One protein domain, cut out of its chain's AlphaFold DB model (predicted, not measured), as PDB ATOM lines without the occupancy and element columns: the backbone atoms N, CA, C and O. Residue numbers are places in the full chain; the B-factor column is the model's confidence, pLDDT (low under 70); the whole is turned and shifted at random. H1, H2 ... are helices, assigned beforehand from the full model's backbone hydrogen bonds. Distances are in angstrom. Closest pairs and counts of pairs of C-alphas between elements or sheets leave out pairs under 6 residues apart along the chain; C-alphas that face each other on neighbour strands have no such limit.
ATOM      1  N   ASN A   9     -12.182   4.355  15.945       69.25
ATOM      2  CA  ASN A   9     -13.438   5.047  15.644       69.25
ATOM      3  C   ASN A   9     -13.849   6.022  16.756       69.25
ATOM      4  O   ASN A   9     -14.242   7.149  16.460       69.25
ATOM      5  N   LEU A  10     -13.679   5.648  18.029       68.69
ATOM      6  CA  LEU A  10     -13.963   6.538  19.158       68.69
ATOM      7  C   LEU A  10     -13.036   7.769  19.169       68.69
ATOM      8  O   LEU A  10     -13.457   8.865  19.543       68.69
ATOM      9  N   GLN A  11     -11.772   7.598  18.772       65.12
ATOM     10  CA  GLN A  11     -10.811   8.695  18.641       65.12
ATOM     11  C   GLN A  11     -11.207   9.647  17.508       65.12
ATOM     12  O   GLN A  11     -11.335  10.848  17.749       65.12
ATOM     13  N   ARG A  12     -11.526   9.105  16.326       64.94
ATOM     14  CA  ARG A  12     -11.993   9.889  15.172       64.94
ATOM     15  C   ARG A  12     -13.281  10.658  15.465       64.94
ATOM     16  O   ARG A  12     -13.394  11.823  15.100       64.94
ATOM     17  N   GLU A  13     -14.243  10.058  16.166       68.00
ATOM     18  CA  GLU A  13     -15.469  10.762  16.566       68.00
ATOM     19  C   GLU A  13     -15.202  11.906  17.552       68.00
ATOM     20  O   GLU A  13     -15.820  12.971  17.457       68.00
ATOM     21  N   LYS A  14     -14.283  11.712  18.506       66.00
ATOM     22  CA  LYS A  14     -13.884  12.767  19.450       66.00
ATOM     23  C   LYS A  14     -13.172  13.916  18.740       66.00
ATOM     24  O   LYS A  14     -13.423  15.072  19.076       66.00
ATOM     25  N   GLU A  15     -12.311  13.613  17.777       67.06
ATOM     26  CA  GLU A  15     -11.619  14.611  16.956       67.06
ATOM     27  C   GLU A  15     -12.603  15.394  16.091       67.06
ATOM     28  O   GLU A  15     -12.638  16.621  16.185       67.06
ATOM     29  N   LYS A  16     -13.511  14.703  15.392       69.94
ATOM     30  CA  LYS A  16     -14.569  15.338  14.600       69.94
ATOM     31  C   LYS A  16     -15.439  16.275  15.441       69.94
ATOM     32  O   LYS A  16     -15.656  17.420  15.064       69.94
ATOM     33  N   LYS A  17     -15.871  15.847  16.634       67.62
ATOM     34  CA  LYS A  17     -16.641  16.710  17.552       67.62
ATOM     35  C   LYS A  17     -15.852  17.935  18.014       67.62
ATOM     36  O   LYS A  17     -16.426  19.012  18.168       67.62
ATOM     37  N   ARG A  18     -14.543  17.796  18.256       65.75
ATOM     38  CA  ARG A  18     -13.674  18.932  18.607       65.75
ATOM     39  C   ARG A  18     -13.550  19.912  17.445       65.75
ATOM     40  O   ARG A  18     -13.562  21.118  17.677       65.75
ATOM     41  N   GLU A  19     -13.459  19.412  16.222       64.50
ATOM     42  CA  GLU A  19     -13.336  20.216  15.008       64.50
ATOM     43  C   GLU A  19     -14.647  20.934  14.645       64.50
ATOM     44  O   GLU A  19     -14.649  22.136  14.368       64.50
ATOM     45  N   GLU A  20     -15.791  20.262  14.793       67.44
ATOM     46  CA  GLU A  20     -17.128  20.864  14.693       67.44
ATOM     47  C   GLU A  20     -17.339  21.970  15.743       67.44
ATOM     48  O   GLU A  20     -17.876  23.039  15.452       67.44
ATOM     49  N   LEU A  21     -16.872  21.765  16.980       64.56
ATOM     50  CA  LEU A  21     -16.923  22.793  18.024       64.56
ATOM     51  C   LEU A  21     -16.034  24.002  17.700       64.56
ATOM     52  O   LEU A  21     -16.436  25.138  17.966       64.56
ATOM     53  N   LYS A  22     -14.842  23.781  17.135       65.19
ATOM     54  CA  LYS A  22     -13.925  24.854  16.719       65.19
ATOM     55  C   LYS A  22     -14.501  25.671  15.563       65.19
ATOM     56  O   LYS A  22     -14.583  26.892  15.673       65.19
ATOM     57  N   SER A  23     -14.962  25.009  14.504       63.25
ATOM     58  CA  SER A  23     -15.568  25.661  13.334       63.25
ATOM     59  C   SER A  23     -16.836  26.433  13.699       63.25
ATOM     60  O   SER A  23     -16.999  27.584  13.294       63.25
ATOM     61  N   ARG A  24     -17.694  25.877  14.565       67.50
ATOM     62  CA  ARG A  24     -18.878  26.587  15.070       67.50
ATOM     63  C   ARG A  24     -18.510  27.847  15.854       67.50
ATOM     64  O   ARG A  24     -19.176  28.866  15.707       67.50
ATOM     65  N   ARG A  25     -17.450  27.804  16.670       62.91
ATOM     66  CA  ARG A  25     -16.944  28.989  17.387       62.91
ATOM     67  C   ARG A  25     -16.396  30.041  16.421       62.91
ATOM     68  O   ARG A  25     -16.705  31.214  16.594       62.91
ATOM     69  N   ALA A  26     -15.653  29.633  15.394       62.06
ATOM     70  CA  ALA A  26     -15.137  30.532  14.364       62.06
ATOM     71  C   ALA A  26     -16.251  31.227  13.559       62.06
ATOM     72  O   ALA A  26     -16.206  32.443  13.378       62.06
ATOM     73  N   ALA A  27     -17.283  30.487  13.142       65.56
ATOM     74  CA  ALA A  27     -18.421  31.042  12.407       65.56
ATOM     75  C   ALA A  27     -19.183  32.096  13.227       65.56
ATOM     76  O   ALA A  27     -19.533  33.153  12.710       65.56
ATOM     77  N   ILE A  28     -19.374  31.842  14.526       62.88
ATOM     78  CA  ILE A  28     -20.015  32.791  15.443       62.88
ATOM     79  C   ILE A  28     -19.180  34.066  15.576       62.88
ATOM     80  O   ILE A  28     -19.743  35.155  15.574       62.88
ATOM     81  N   ILE A  29     -17.849  33.961  15.650       60.84
ATOM     82  CA  ILE A  29     -16.957  35.129  15.711       60.84
ATOM     83  C   ILE A  29     -17.042  35.950  14.413       60.84
ATOM     84  O   ILE A  29     -17.110  37.170  14.463       60.84
ATOM     85  N   LEU A  30     -17.089  35.322  13.239       60.56
ATOM     86  CA  LEU A  30     -17.166  36.070  11.978       60.56
ATOM     87  C   LEU A  30     -18.512  36.785  11.800       60.56
ATOM     88  O   LEU A  30     -18.523  37.976  11.491       60.56
ATOM     89  N   ASP A  31     -19.626  36.104  12.075       63.28
ATOM     90  CA  ASP A  31     -20.974  36.682  11.989       63.28
ATOM     91  C   ASP A  31     -21.148  37.869  12.951       63.28
ATOM     92  O   ASP A  31     -21.697  38.917  12.612       63.28
ATOM     93  N   THR A  32     -20.572  37.768  14.147       60.81
ATOM     94  CA  THR A  32     -20.707  38.806  15.177       60.81
ATOM     95  C   THR A  32     -19.863  40.049  14.931       60.81
ATOM     96  O   THR A  32     -20.254  41.136  15.357       60.81
ATOM     97  N   SER A  33     -18.778  39.937  14.160       60.38
ATOM     98  CA  SER A  33     -17.935  41.081  13.795       60.38
ATOM     99  C   SER A  33     -18.651  42.121  12.921       60.38
ATOM    100  O   SER A  33     -18.240  43.276  12.892       60.38
ATOM    101  N   SER A  34     -19.748  41.738  12.259       63.38
ATOM    102  CA  SER A  34     -20.569  42.635  11.437       63.38
ATOM    103  C   SER A  34     -21.469  43.576  12.254       63.38
ATOM    104  O   SER A  34     -21.918  44.599  11.745       63.38
ATOM    105  N   ASN A  35     -21.712  43.254  13.530       66.00
ATOM    106  CA  ASN A  35     -22.616  43.991  14.417       66.00
ATOM    107  C   ASN A  35     -21.886  44.852  15.461       66.00
ATOM    108  O   ASN A  35     -22.539  45.466  16.305       66.00
ATOM    109  N   LEU A  36     -20.551  44.878  15.428       75.38
ATOM    110  CA  LEU A  36     -19.718  45.533  16.432       75.38
ATOM    111  C   LEU A  36     -18.842  46.602  15.809       75.38
ATOM    112  O   LEU A  36     -18.240  46.401  14.754       75.38
ATOM    113  N   VAL A  37     -18.711  47.721  16.516       79.12
ATOM    114  CA  VAL A  37     -17.685  48.705  16.193       79.12
ATOM    115  C   VAL A  37     -16.398  48.240  16.855       79.12
ATOM    116  O   VAL A  37     -16.296  48.190  18.076       79.12
ATOM    117  N   LEU A  38     -15.424  47.861  16.031       79.06
ATOM    118  CA  LEU A  38     -14.127  47.349  16.484       79.06
ATOM    119  C   LEU A  38     -13.018  48.412  16.433       79.06
ATOM    120  O   LEU A  38     -11.896  48.147  16.861       79.06
ATOM    121  N   ASP A  39     -13.323  49.590  15.891       84.06
ATOM    122  CA  ASP A  39     -12.382  50.696  15.745       84.06
ATOM    123  C   ASP A  39     -12.356  51.559  17.014       84.06
ATOM    124  O   ASP A  39     -13.373  52.127  17.425       84.06
ATOM    125  N   VAL A  40     -11.175  51.660  17.627       84.44
ATOM    126  CA  VAL A  40     -10.940  52.414  18.866       84.44
ATOM    127  C   VAL A  40     -11.254  53.898  18.686       84.44
ATOM    128  O   VAL A  40     -11.861  54.494  19.579       84.44
ATOM    129  N   ASP A  41     -10.926  54.486  17.534       81.50
ATOM    130  CA  ASP A  41     -11.143  55.914  17.293       81.50
ATOM    131  C   ASP A  41     -12.638  56.232  17.172       81.50
ATOM    132  O   ASP A  41     -13.120  57.255  17.674       81.50
ATOM    133  N   VAL A  42     -13.402  55.315  16.571       83.62
ATOM    134  CA  VAL A  42     -14.864  55.417  16.468       83.62
ATOM    135  C   VAL A  42     -15.512  55.246  17.843       83.62
ATOM    136  O   VAL A  42     -16.408  56.017  18.198       83.62
ATOM    137  N   ILE A  43     -15.030  54.295  18.651       85.25
ATOM    138  CA  ILE A  43     -15.504  54.066  20.025       85.25
ATOM    139  C   ILE A  43     -15.283  55.299  20.908       85.25
ATOM    140  O   ILE A  43     -16.185  55.688  21.654       85.25
ATOM    141  N   GLN A  44     -14.118  55.941  20.811       84.25
ATOM    142  CA  GLN A  44     -13.793  57.110  21.630       84.25
ATOM    143  C   GLN A  44     -14.568  58.361  21.215       84.25
ATOM    144  O   GLN A  44     -15.077  59.082  22.078       84.25
ATOM    145  N   ASN A  45     -14.674  58.621  19.909       81.06
ATOM    146  CA  ASN A  45     -15.075  59.942  19.421       81.06
ATOM    147  C   ASN A  45     -16.485  59.990  18.828       81.06
ATOM    148  O   ASN A  45     -17.115  61.046  18.841       81.06
ATOM    149  N   SER A  46     -16.995  58.867  18.322       80.88
ATOM    150  CA  SER A  46     -18.199  58.856  17.480       80.88
ATOM    151  C   SER A  46     -19.369  58.082  18.085       80.88
ATOM    152  O   SER A  46     -20.509  58.260  17.655       80.88
ATOM    153  N   LEU A  47     -19.132  57.245  19.101       83.06
ATOM    154  CA  LEU A  47     -20.195  56.441  19.699       83.06
ATOM    155  C   LEU A  47     -21.129  57.263  20.604       83.06
ATOM    156  O   LEU A  47     -20.726  57.911  21.583       83.06
ATOM    157  N   VAL A  48     -22.424  57.176  20.300       85.25
ATOM    158  CA  VAL A  48     -23.516  57.688  21.137       85.25
ATOM    159  C   VAL A  48     -23.732  56.739  22.324       85.25
ATOM    160  O   VAL A  48     -23.463  55.544  22.229       85.25
ATOM    161  N   ASN A  49     -24.214  57.255  23.460       84.25
ATOM    162  CA  ASN A  49     -24.385  56.472  24.693       84.25
ATOM    163  C   ASN A  49     -25.252  55.215  24.521       84.25
ATOM    164  O   ASN A  49     -24.961  54.198  25.148       84.25
ATOM    165  N   ASP A  50     -26.295  55.280  23.697       83.38
ATOM    166  CA  ASP A  50     -27.191  54.141  23.478       83.38
ATOM    167  C   ASP A  50     -26.482  53.012  22.730       83.38
ATOM    168  O   ASP A  50     -26.555  51.855  23.138       83.38
ATOM    169  N   GLU A  51     -25.708  53.361  21.702       84.06
ATOM    170  CA  GLU A  51     -24.902  52.404  20.946       84.06
ATOM    171  C   GLU A  51     -23.760  51.835  21.803       84.06
ATOM    172  O   GLU A  51     -23.515  50.633  21.793       84.06
ATOM    173  N   LEU A  52     -23.133  52.665  22.644       86.50
ATOM    174  CA  LEU A  52     -22.128  52.228  23.616       86.50
ATOM    175  C   LEU A  52     -22.688  51.194  24.600       86.50
ATOM    176  O   LEU A  52     -22.066  50.161  24.844       86.50
ATOM    177  N   ASN A  53     -23.881  51.441  25.141       87.69
ATOM    178  CA  ASN A  53     -24.544  50.497  26.036       87.69
ATOM    179  C   ASN A  53     -24.940  49.208  25.309       87.69
ATOM    180  O   ASN A  53     -24.740  48.127  25.857       87.69
ATOM    181  N   ARG A  54     -25.464  49.317  24.082       87.19
ATOM    182  CA  ARG A  54     -25.826  48.166  23.248       87.19
ATOM    183  C   ARG A  54     -24.615  47.273  22.977       87.19
ATOM    184  O   ARG A  54     -24.731  46.056  23.094       87.19
ATOM    185  N   GLN A  55     -23.461  47.854  22.655       87.56
ATOM    186  CA  GLN A  55     -22.243  47.082  22.405       87.56
ATOM    187  C   GLN A  55     -21.692  46.439  23.678       87.56
ATOM    188  O   GLN A  55     -21.309  45.271  23.649       87.56
ATOM    189  N   LEU A  56     -21.716  47.142  24.813       88.75
ATOM    190  CA  LEU A  56     -21.326  46.560  26.102       88.75
ATOM    191  C   LEU A  56     -22.230  45.390  26.511       88.75
ATOM    192  O   LEU A  56     -21.720  44.355  26.938       88.75
ATOM    193  N   ASP A  57     -23.549  45.529  26.356       87.31
ATOM    194  CA  ASP A  57     -24.500  44.445  26.628       87.31
ATOM    195  C   ASP A  57     -24.243  43.255  25.698       87.31
ATOM    196  O   ASP A  57     -24.186  42.112  26.151       87.31
ATOM    197  N   TRP A  58     -23.998  43.525  24.412       85.75
ATOM    198  CA  TRP A  58     -23.661  42.493  23.442       85.75
ATOM    199  C   TRP A  58     -22.399  41.724  23.847       85.75
ATOM    200  O   TRP A  58     -22.426  40.490  23.879       85.75
ATOM    201  N   HIS A  59     -21.314  42.435  24.185       85.75
ATOM    202  CA  HIS A  59     -20.059  41.817  24.614       85.75
ATOM    203  C   HIS A  59     -20.272  41.003  25.883       85.75
ATOM    204  O   HIS A  59     -19.802  39.873  25.959       85.75
ATOM    205  N   ARG A  60     -21.037  41.524  26.845       85.94
ATOM    206  CA  ARG A  60     -21.353  40.800  28.073       85.94
ATOM    207  C   ARG A  60     -22.081  39.493  27.776       85.94
ATOM    208  O   ARG A  60     -21.645  38.448  28.246       85.94
ATOM    209  N   ASP A  61     -23.150  39.530  26.988       83.81
ATOM    210  CA  ASP A  61     -23.986  38.355  26.735       83.81
ATOM    211  C   ASP A  61     -23.267  37.315  25.859       83.81
ATOM    212  O   ASP A  61     -23.350  36.112  26.125       83.81
ATOM    213  N   ASN A  62     -22.501  37.751  24.854       78.38
ATOM    214  CA  ASN A  62     -21.738  36.840  23.997       78.38
ATOM    215  C   ASN A  62     -20.498  36.271  24.681       78.38
ATOM    216  O   ASN A  62     -20.243  35.071  24.550       78.38
ATOM    217  N   GLU A  63     -19.741  37.079  25.430       75.50
ATOM    218  CA  GLU A  63     -18.615  36.567  26.215       75.50
ATOM    219  C   GLU A  63     -19.108  35.530  27.228       75.50
ATOM    220  O   GLU A  63     -18.511  34.463  27.337       75.50
ATOM    221  N   LEU A  64     -20.246  35.769  27.888       74.56
ATOM    222  CA  LEU A  64     -20.810  34.825  28.857       74.56
ATOM    223  C   LEU A  64     -21.310  33.530  28.201       74.56
ATOM    224  O   LEU A  64     -21.111  32.447  28.750       74.56
ATOM    225  N   LYS A  65     -21.935  33.631  27.023       75.56
ATOM    226  CA  LYS A  65     -22.485  32.484  26.288       75.56
ATOM    227  C   LYS A  65     -21.405  31.607  25.660       75.56
ATOM    228  O   LYS A  65     -21.522  30.383  25.673       75.56
ATOM    229  N   HIS A  66     -20.376  32.215  25.077       69.62
ATOM    230  CA  HIS A  66     -19.360  31.495  24.306       69.62
ATOM    231  C   HIS A  66     -18.093  31.196  25.109       69.62
ATOM    232  O   HIS A  66     -17.390  30.231  24.798       69.62
ATOM    233  N   PHE A  67     -17.831  31.973  26.162       72.62
ATOM    234  CA  PHE A  67     -16.622  31.894  26.981       72.62
ATOM    235  C   PHE A  67     -16.956  32.008  28.486       72.62
ATOM    236  O   PHE A  67     -16.438  32.883  29.181       72.62
ATOM    237  N   PRO A  68     -17.807  31.115  29.034       69.44
ATOM    238  CA  PRO A  68     -18.302  31.228  30.412       69.44
ATOM    239  C   PRO A  68     -17.195  31.180  31.479       69.44
ATOM    240  O   PRO A  68     -17.358  31.764  32.556       69.44
ATOM    241  N   SER A  69     -16.082  30.508  31.168       69.69
ATOM    242  CA  SER A  69     -14.921  30.304  32.043       69.69
ATOM    243  C   SER A  69     -13.928  31.467  32.061       69.69
ATOM    244  O   SER A  69     -12.937  31.379  32.779       69.69
ATOM    245  N   ASP A  70     -14.145  32.525  31.275       68.81
ATOM    246  CA  ASP A  70     -13.196  33.637  31.232       68.81
ATOM    247  C   ASP A  70     -13.310  34.498  32.505       68.81
ATOM    248  O   ASP A  70     -14.415  34.953  32.829       68.81
ATOM    249  N   PRO A  71     -12.216  34.718  33.255       69.12
ATOM    250  CA  PRO A  71     -12.233  35.593  34.423       69.12
ATOM    251  C   PRO A  71     -12.428  37.070  34.049       69.12
ATOM    252  O   PRO A  71     -12.929  37.837  34.870       69.12
ATOM    253  N   ALA A  72     -12.068  37.477  32.827       70.94
ATOM    254  CA  ALA A  72     -12.218  38.848  32.360       70.94
ATOM    255  C   ALA A  72     -13.554  39.017  31.619       70.94
ATOM    256  O   ALA A  72     -13.688  38.637  30.455       70.94
ATOM    257  N   LYS A  73     -14.547  39.599  32.302       77.94
ATOM    258  CA  LYS A  73     -15.896  39.856  31.769       77.94
ATOM    259  C   LYS A  73     -16.201  41.346  31.775       77.94
ATOM    260  O   LYS A  73     -15.748  42.063  32.663       77.94
ATOM    261  N   VAL A  74     -17.022  41.789  30.824       84.12
ATOM    262  CA  VAL A  74     -17.572  43.152  30.845       84.12
ATOM    263  C   VAL A  74     -18.386  43.369  32.135       84.12
ATOM    264  O   VAL A  74     -19.312  42.591  32.401       84.12
ATOM    265  N   PRO A  75     -18.079  44.404  32.941       84.12
ATOM    266  CA  PRO A  75     -18.832  44.722  34.154       84.12
ATOM    267  C   PRO A  75     -20.300  45.072  33.871       84.12
ATOM    268  O   PRO A  75     -20.669  45.501  32.777       84.12
ATOM    269  N   LEU A  76     -21.168  44.950  34.881       85.06
ATOM    270  CA  LEU A  76     -22.542  45.456  34.768       85.06
ATOM    271  C   LEU A  76     -22.540  46.981  34.586       85.06
ATOM    272  O   LEU A  76     -21.764  47.689  35.224       85.06
ATOM    273  N   LYS A  77     -23.488  47.502  33.797       80.62
ATOM    274  CA  LYS A  77     -23.678  48.951  33.586       80.62
ATOM    275  C   LYS A  77     -23.850  49.740  34.888       80.62
ATOM    276  O   LYS A  77     -23.448  50.896  34.950       80.62
ATOM    277  N   SER A  78     -24.385  49.114  35.937       83.50
ATOM    278  CA  SER A  78     -24.492  49.692  37.282       83.50
ATOM    279  C   SER A  78     -23.141  50.030  37.921       83.50
ATOM    280  O   SER A  78     -23.087  50.907  38.775       83.50
ATOM    281  N   HIS A  79     -22.054  49.373  37.505       83.81
ATOM    282  CA  HIS A  79     -20.691  49.661  37.960       83.81
ATOM    283  C   HIS A  79     -19.989  50.739  37.116       83.81
ATOM    284  O   HIS A  79     -18.933  51.221  37.509       83.81
ATOM    285  N   MET A  80     -20.579  51.156  35.988       85.81
ATOM    286  CA  MET A  80     -20.016  52.139  35.055       85.81
ATOM    287  C   MET A  80     -20.907  53.381  34.982       85.81
ATOM    288  O   MET A  80     -21.824  53.496  34.155       85.81
ATOM    289  N   THR A  81     -20.644  54.333  35.873       83.94
ATOM    290  CA  THR A  81     -21.476  55.536  36.019       83.94
ATOM    291  C   THR A  81     -21.168  56.601  34.968       83.94
ATOM    292  O   THR A  81     -22.084  57.310  34.550       83.94
ATOM    293  N   LYS A  82     -19.924  56.689  34.477       90.25
ATOM    294  CA  LYS A  82     -19.511  57.690  33.484       90.25
ATOM    295  C   LYS A  82     -19.410  57.095  32.082       90.25
ATOM    296  O   LYS A  82     -19.090  55.923  31.904       90.25
ATOM    297  N   LYS A  83     -19.617  57.941  31.063       85.75
ATOM    298  CA  LYS A  83     -19.393  57.567  29.655       85.75
ATOM    299  C   LYS A  83     -17.948  57.114  29.423       85.75
ATOM    300  O   LYS A  83     -17.740  56.120  28.744       85.75
ATOM    301  N   ALA A  84     -16.975  57.808  30.017       88.06
ATOM    302  CA  ALA A  84     -15.558  57.472  29.882       88.06
ATOM    303  C   ALA A  84     -15.244  56.045  30.364       88.06
ATOM    304  O   ALA A  84     -14.553  55.310  29.667       88.06
ATOM    305  N   ASP A  85     -15.820  55.624  31.495       89.06
ATOM    306  CA  ASP A  85     -15.632  54.266  32.022       89.06
ATOM    307  C   ASP A  85     -16.180  53.221  31.038       89.06
ATOM    308  O   ASP A  85     -15.513  52.242  30.724       89.06
ATOM    309  N   ARG A  86     -17.367  53.477  30.475       88.06
ATOM    310  CA  ARG A  86     -17.997  52.609  29.465       88.06
ATOM    311  C   ARG A  86     -17.185  52.514  28.175       88.06
ATOM    312  O   ARG A  86     -17.098  51.439  27.596       88.06
ATOM    313  N   VAL A  87     -16.600  53.626  27.730       89.06
ATOM    314  CA  VAL A  87     -15.709  53.666  26.559       89.06
ATOM    315  C   VAL A  87     -14.464  52.819  26.816       89.06
ATOM    316  O   VAL A  87     -14.131  51.972  25.993       89.06
ATOM    317  N   ASN A  88     -13.818  52.986  27.972       89.75
ATOM    318  CA  ASN A  88     -12.635  52.204  28.339       89.75
ATOM    319  C   ASN A  88     -12.944  50.703  28.408       89.75
ATOM    320  O   ASN A  88     -12.201  49.893  27.856       89.75
ATOM    321  N   GLU A  89     -14.064  50.330  29.025       90.12
ATOM    322  CA  GLU A  89     -14.497  48.933  29.099       90.12
ATOM    323  C   GLU A  89     -14.844  48.352  27.725       90.12
ATOM    324  O   GLU A  89     -14.497  47.203  27.442       90.12
ATOM    325  N   LEU A  90     -15.462  49.139  26.837       89.25
ATOM    326  CA  LEU A  90     -15.732  48.695  25.472       89.25
ATOM    327  C   LEU A  90     -14.427  48.463  24.701       89.25
ATOM    328  O   LEU A  90     -14.296  47.440  24.039       89.25
ATOM    329  N   ILE A  91     -13.434  49.347  24.833       89.50
ATOM    330  CA  ILE A  91     -12.113  49.167  24.206       89.50
ATOM    331  C   ILE A  91     -11.453  47.872  24.695       89.50
ATOM    332  O   ILE A  91     -10.935  47.099  23.889       89.50
ATOM    333  N   LEU A  92     -11.504  47.595  26.002       88.69
ATOM    334  CA  LEU A  92     -10.973  46.352  26.564       88.69
ATOM    335  C   LEU A  92     -11.726  45.122  26.039       88.69
ATOM    336  O   LEU A  92     -11.096  44.121  25.692       88.69
ATOM    337  N   ALA A  93     -13.055  45.188  25.949       87.00
ATOM    338  CA  ALA A  93     -13.880  44.115  25.401       87.00
ATOM    339  C   ALA A  93     -13.569  43.847  23.920       87.00
ATOM    340  O   ALA A  93     -13.408  42.696  23.510       87.00
ATOM    341  N   VAL A  94     -13.395  44.906  23.130       87.19
ATOM    342  CA  VAL A  94     -13.009  44.834  21.718       87.19
ATOM    343  C   VAL A  94     -11.602  44.257  21.558       87.19
ATOM    344  O   VAL A  94     -11.396  43.380  20.722       87.19
ATOM    345  N   ALA A  95     -10.637  44.663  22.387       85.19
ATOM    346  CA  ALA A  95      -9.285  44.106  22.362       85.19
ATOM    347  C   ALA A  95      -9.279  42.597  22.665       85.19
ATOM    348  O   ALA A  95      -8.639  41.818  21.952       85.19
ATOM    349  N   ARG A  96     -10.047  42.160  23.677       84.69
ATOM    350  CA  ARG A  96     -10.232  40.731  23.979       84.69
ATOM    351  C   ARG A  96     -10.863  39.989  22.806       84.69
ATOM    352  O   ARG A  96     -10.392  38.917  22.433       84.69
ATOM    353  N   TYR A  97     -11.901  40.565  22.207       81.75
ATOM    354  CA  TYR A  97     -12.580  39.980  21.060       81.75
ATOM    355  C   TYR A  97     -11.644  39.829  19.850       81.75
ATOM    356  O   TYR A  97     -11.570  38.748  19.267       81.75
ATOM    357  N   ASN A  98     -10.858  40.860  19.523       79.50
ATOM    358  CA  ASN A  98      -9.885  40.824  18.428       79.50
ATOM    359  C   ASN A  98      -8.767  39.801  18.668       79.50
ATOM    360  O   ASN A  98      -8.405  39.078  17.744       79.50
ATOM    361  N   SER A  99      -8.275  39.675  19.904       79.94
ATOM    362  CA  SER A  99      -7.306  38.632  20.274       79.94
ATOM    363  C   SER A  99      -7.872  37.219  20.066       79.94
ATOM    364  O   SER A  99      -7.205  36.328  19.547       79.94
ATOM    365  N   ARG A 100      -9.152  37.000  20.381       75.25
ATOM    366  CA  ARG A 100      -9.810  35.706  20.123       75.25
ATOM    367  C   ARG A 100     -10.061  35.470  18.637       75.25
ATOM    368  O   ARG A 100      -9.949  34.337  18.176       75.25
ATOM    369  N   ARG A 101     -10.388  36.526  17.890       70.31
ATOM    370  CA  ARG A 101     -10.589  36.471  16.439       70.31
ATOM    371  C   ARG A 101      -9.296  36.125  15.707       70.31
ATOM    372  O   ARG A 101      -9.342  35.268  14.833       70.31
ATOM    373  N   SER A 102      -8.158  36.703  16.093       66.50
ATOM    374  CA  SER A 102      -6.864  36.355  15.493       66.50
ATOM    375  C   SER A 102      -6.482  34.898  15.775       66.50
ATOM    376  O   SER A 102      -6.126  34.179  14.848       66.50
ATOM    377  N   VAL A 103      -6.662  34.407  17.007       63.16
ATOM    378  CA  VAL A 103      -6.425  32.987  17.343       63.16
ATOM    379  C   VAL A 103      -7.353  32.051  16.557       63.16
ATOM    380  O   VAL A 103      -6.923  30.994  16.087       63.16
ATOM    381  N   ALA A 104      -8.621  32.431  16.381       58.59
ATOM    382  CA  ALA A 104      -9.575  31.654  15.598       58.59
ATOM    383  C   ALA A 104      -9.223  31.629  14.101       58.59
ATOM    384  O   ALA A 104      -9.313  30.566  13.501       58.59
ATOM    385  N   GLN A 105      -8.783  32.748  13.513       54.19
ATOM    386  CA  GLN A 105      -8.364  32.803  12.106       54.19
ATOM    387  C   GLN A 105      -7.086  31.996  11.848       54.19
ATOM    388  O   GLN A 105      -7.071  31.176  10.938       54.19
ATOM    389  N   VAL A 106      -6.077  32.097  12.723       52.31
ATOM    390  CA  VAL A 106      -4.851  31.275  12.629       52.31
ATOM    391  C   VAL A 106      -5.170  29.772  12.674       52.31
ATOM    392  O   VAL A 106      -4.523  28.971  12.006       52.31
ATOM    393  N   SER A 107      -6.203  29.377  13.424       49.62
ATOM    394  CA  SER A 107      -6.651  27.981  13.510       49.62
ATOM    395  C   SER A 107      -7.359  27.478  12.243       49.62
ATOM    396  O   SER A 107      -7.454  26.269  12.062       49.62
ATOM    397  N   ILE A 108      -7.887  28.377  11.405       48.44
ATOM    398  CA  ILE A 108      -8.550  28.047  10.133       48.44
ATOM    399  C   ILE A 108      -7.502  27.960   9.021       48.44
ATOM    400  O   ILE A 108      -7.498  26.989   8.276       48.44
ATOM    401  N   ASP A 109      -6.566  28.911   8.975       44.88
ATOM    402  CA  ASP A 109      -5.521  28.959   7.941       44.88
ATOM    403  C   ASP A 109      -4.466  27.846   8.109       44.88
ATOM    404  O   ASP A 109      -3.819  27.437   7.149       44.88
ATOM    405  N   SER A 110      -4.313  27.295   9.319       44.62
ATOM    406  CA  SER A 110      -3.403  26.164   9.577       44.62
ATOM    407  C   SER A 110      -3.924  24.812   9.059       44.62
ATOM    408  O   SER A 110      -3.183  23.834   9.112       44.62
ATOM    409  N   ASN A 111      -5.172  24.732   8.576       45.69
ATOM    410  CA  ASN A 111      -5.753  23.503   8.015       45.69
ATOM    411  C   ASN A 111      -5.462  23.309   6.508       45.69
ATOM    412  O   ASN A 111      -5.880  22.294   5.956       45.69
TER     413      ASN A 111
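This is residues 9 to 111 of the 141 residues of an uncharacterized protein of Panaeolus cyanescens (UniProt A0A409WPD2). The long helix H4 crosses slantwise over two other helices, H1 and H3, which run opposite ways along nearly the same direction and are shifted along it, so that H1 sticks out at one end as an arm with its residues 9 to 21. The short helix H2 packs on H4 near the other end, and residues 67 to 82, a long stretch with no named element, lead back from the end of H3 to the beginning of H4. The printed part has 103 residues with four named helices, in the order H1, H2, H3, H4, and no named strand; the class is all helix. The whole is loose, with a radius of gyration of the C-alphas of 16.0 A, and spans 56 by 25 by 17 A, a rod in outline; without the arm the body still spans 44 A along its longest axis.

H1, residues 9 to 35, and H4, residues 83 to 111, touch at a steep tilt of 42 degrees, opposite ways. H1 touches H4 with residues 26 to 30 alone, and H4 touches H1 with residues 101 to 105 alone; the closest C-alphas, those of Ala 26 and Ala 104, are 5.8 A apart. H2, residues 40 to 45, is apart from H1 and touches H4 at a shallow tilt of 21 degrees, opposite ways; the closest C-alphas are those of Gln 44 and Val 87, 6.3 A apart. H3, residues 49 to 66, touches H4 at a steep tilt of 42 degrees, the same way, and the closest C-alphas, those of Leu 56 and Leu 90, are 6.0 A apart. H4 touches H3 with residues 83 to 93 alone. H3 is close to H1 but not clearly touching it, at a shallow tilt of 1 degrees, opposite ways, with the C-alphas of Arg 25 and His 66 the closest at 7.7 A. H2 and H3 are also close but not clearly touching, with the C-alphas of Ile 43 and Leu 52 the closest at 7.8 A. H4 is the hub, touching three helices, and H1, H3 and H4 form a bundle, a group of helices gathered together. In H2 and H3 every O i to N i+4 pair is within hydrogen-bond range; in H1 21 of 23 are, and in H4 24 of 25.

H1 begins at C-alpha 9, (-13.438, 5.047, 15.644), and is 40.0 A long. H2 is 8.6 A long, and H3 is 25.5 A long from C-alpha 49 at (-24.385, 56.472, 24.693). H4, 42.6 A long, ends at C-alpha 111, (-5.753, 23.503, 8.015).

The two C-alphas farthest apart are those of Asn 9 and Lys 82, at 55.9 A. Without residues 9 to 21, which stand free, the body spans 44 by 27 by 16 A. The printed part has no cut; the links H1 to H2 and H2 to H3 are tight, and the 16-residue link H3 to H4 is long. The mean pLDDT of the printed part is 74.9, and it is under 70 at residues 9 to 35, 66, 68 to 71 and 102 to 111.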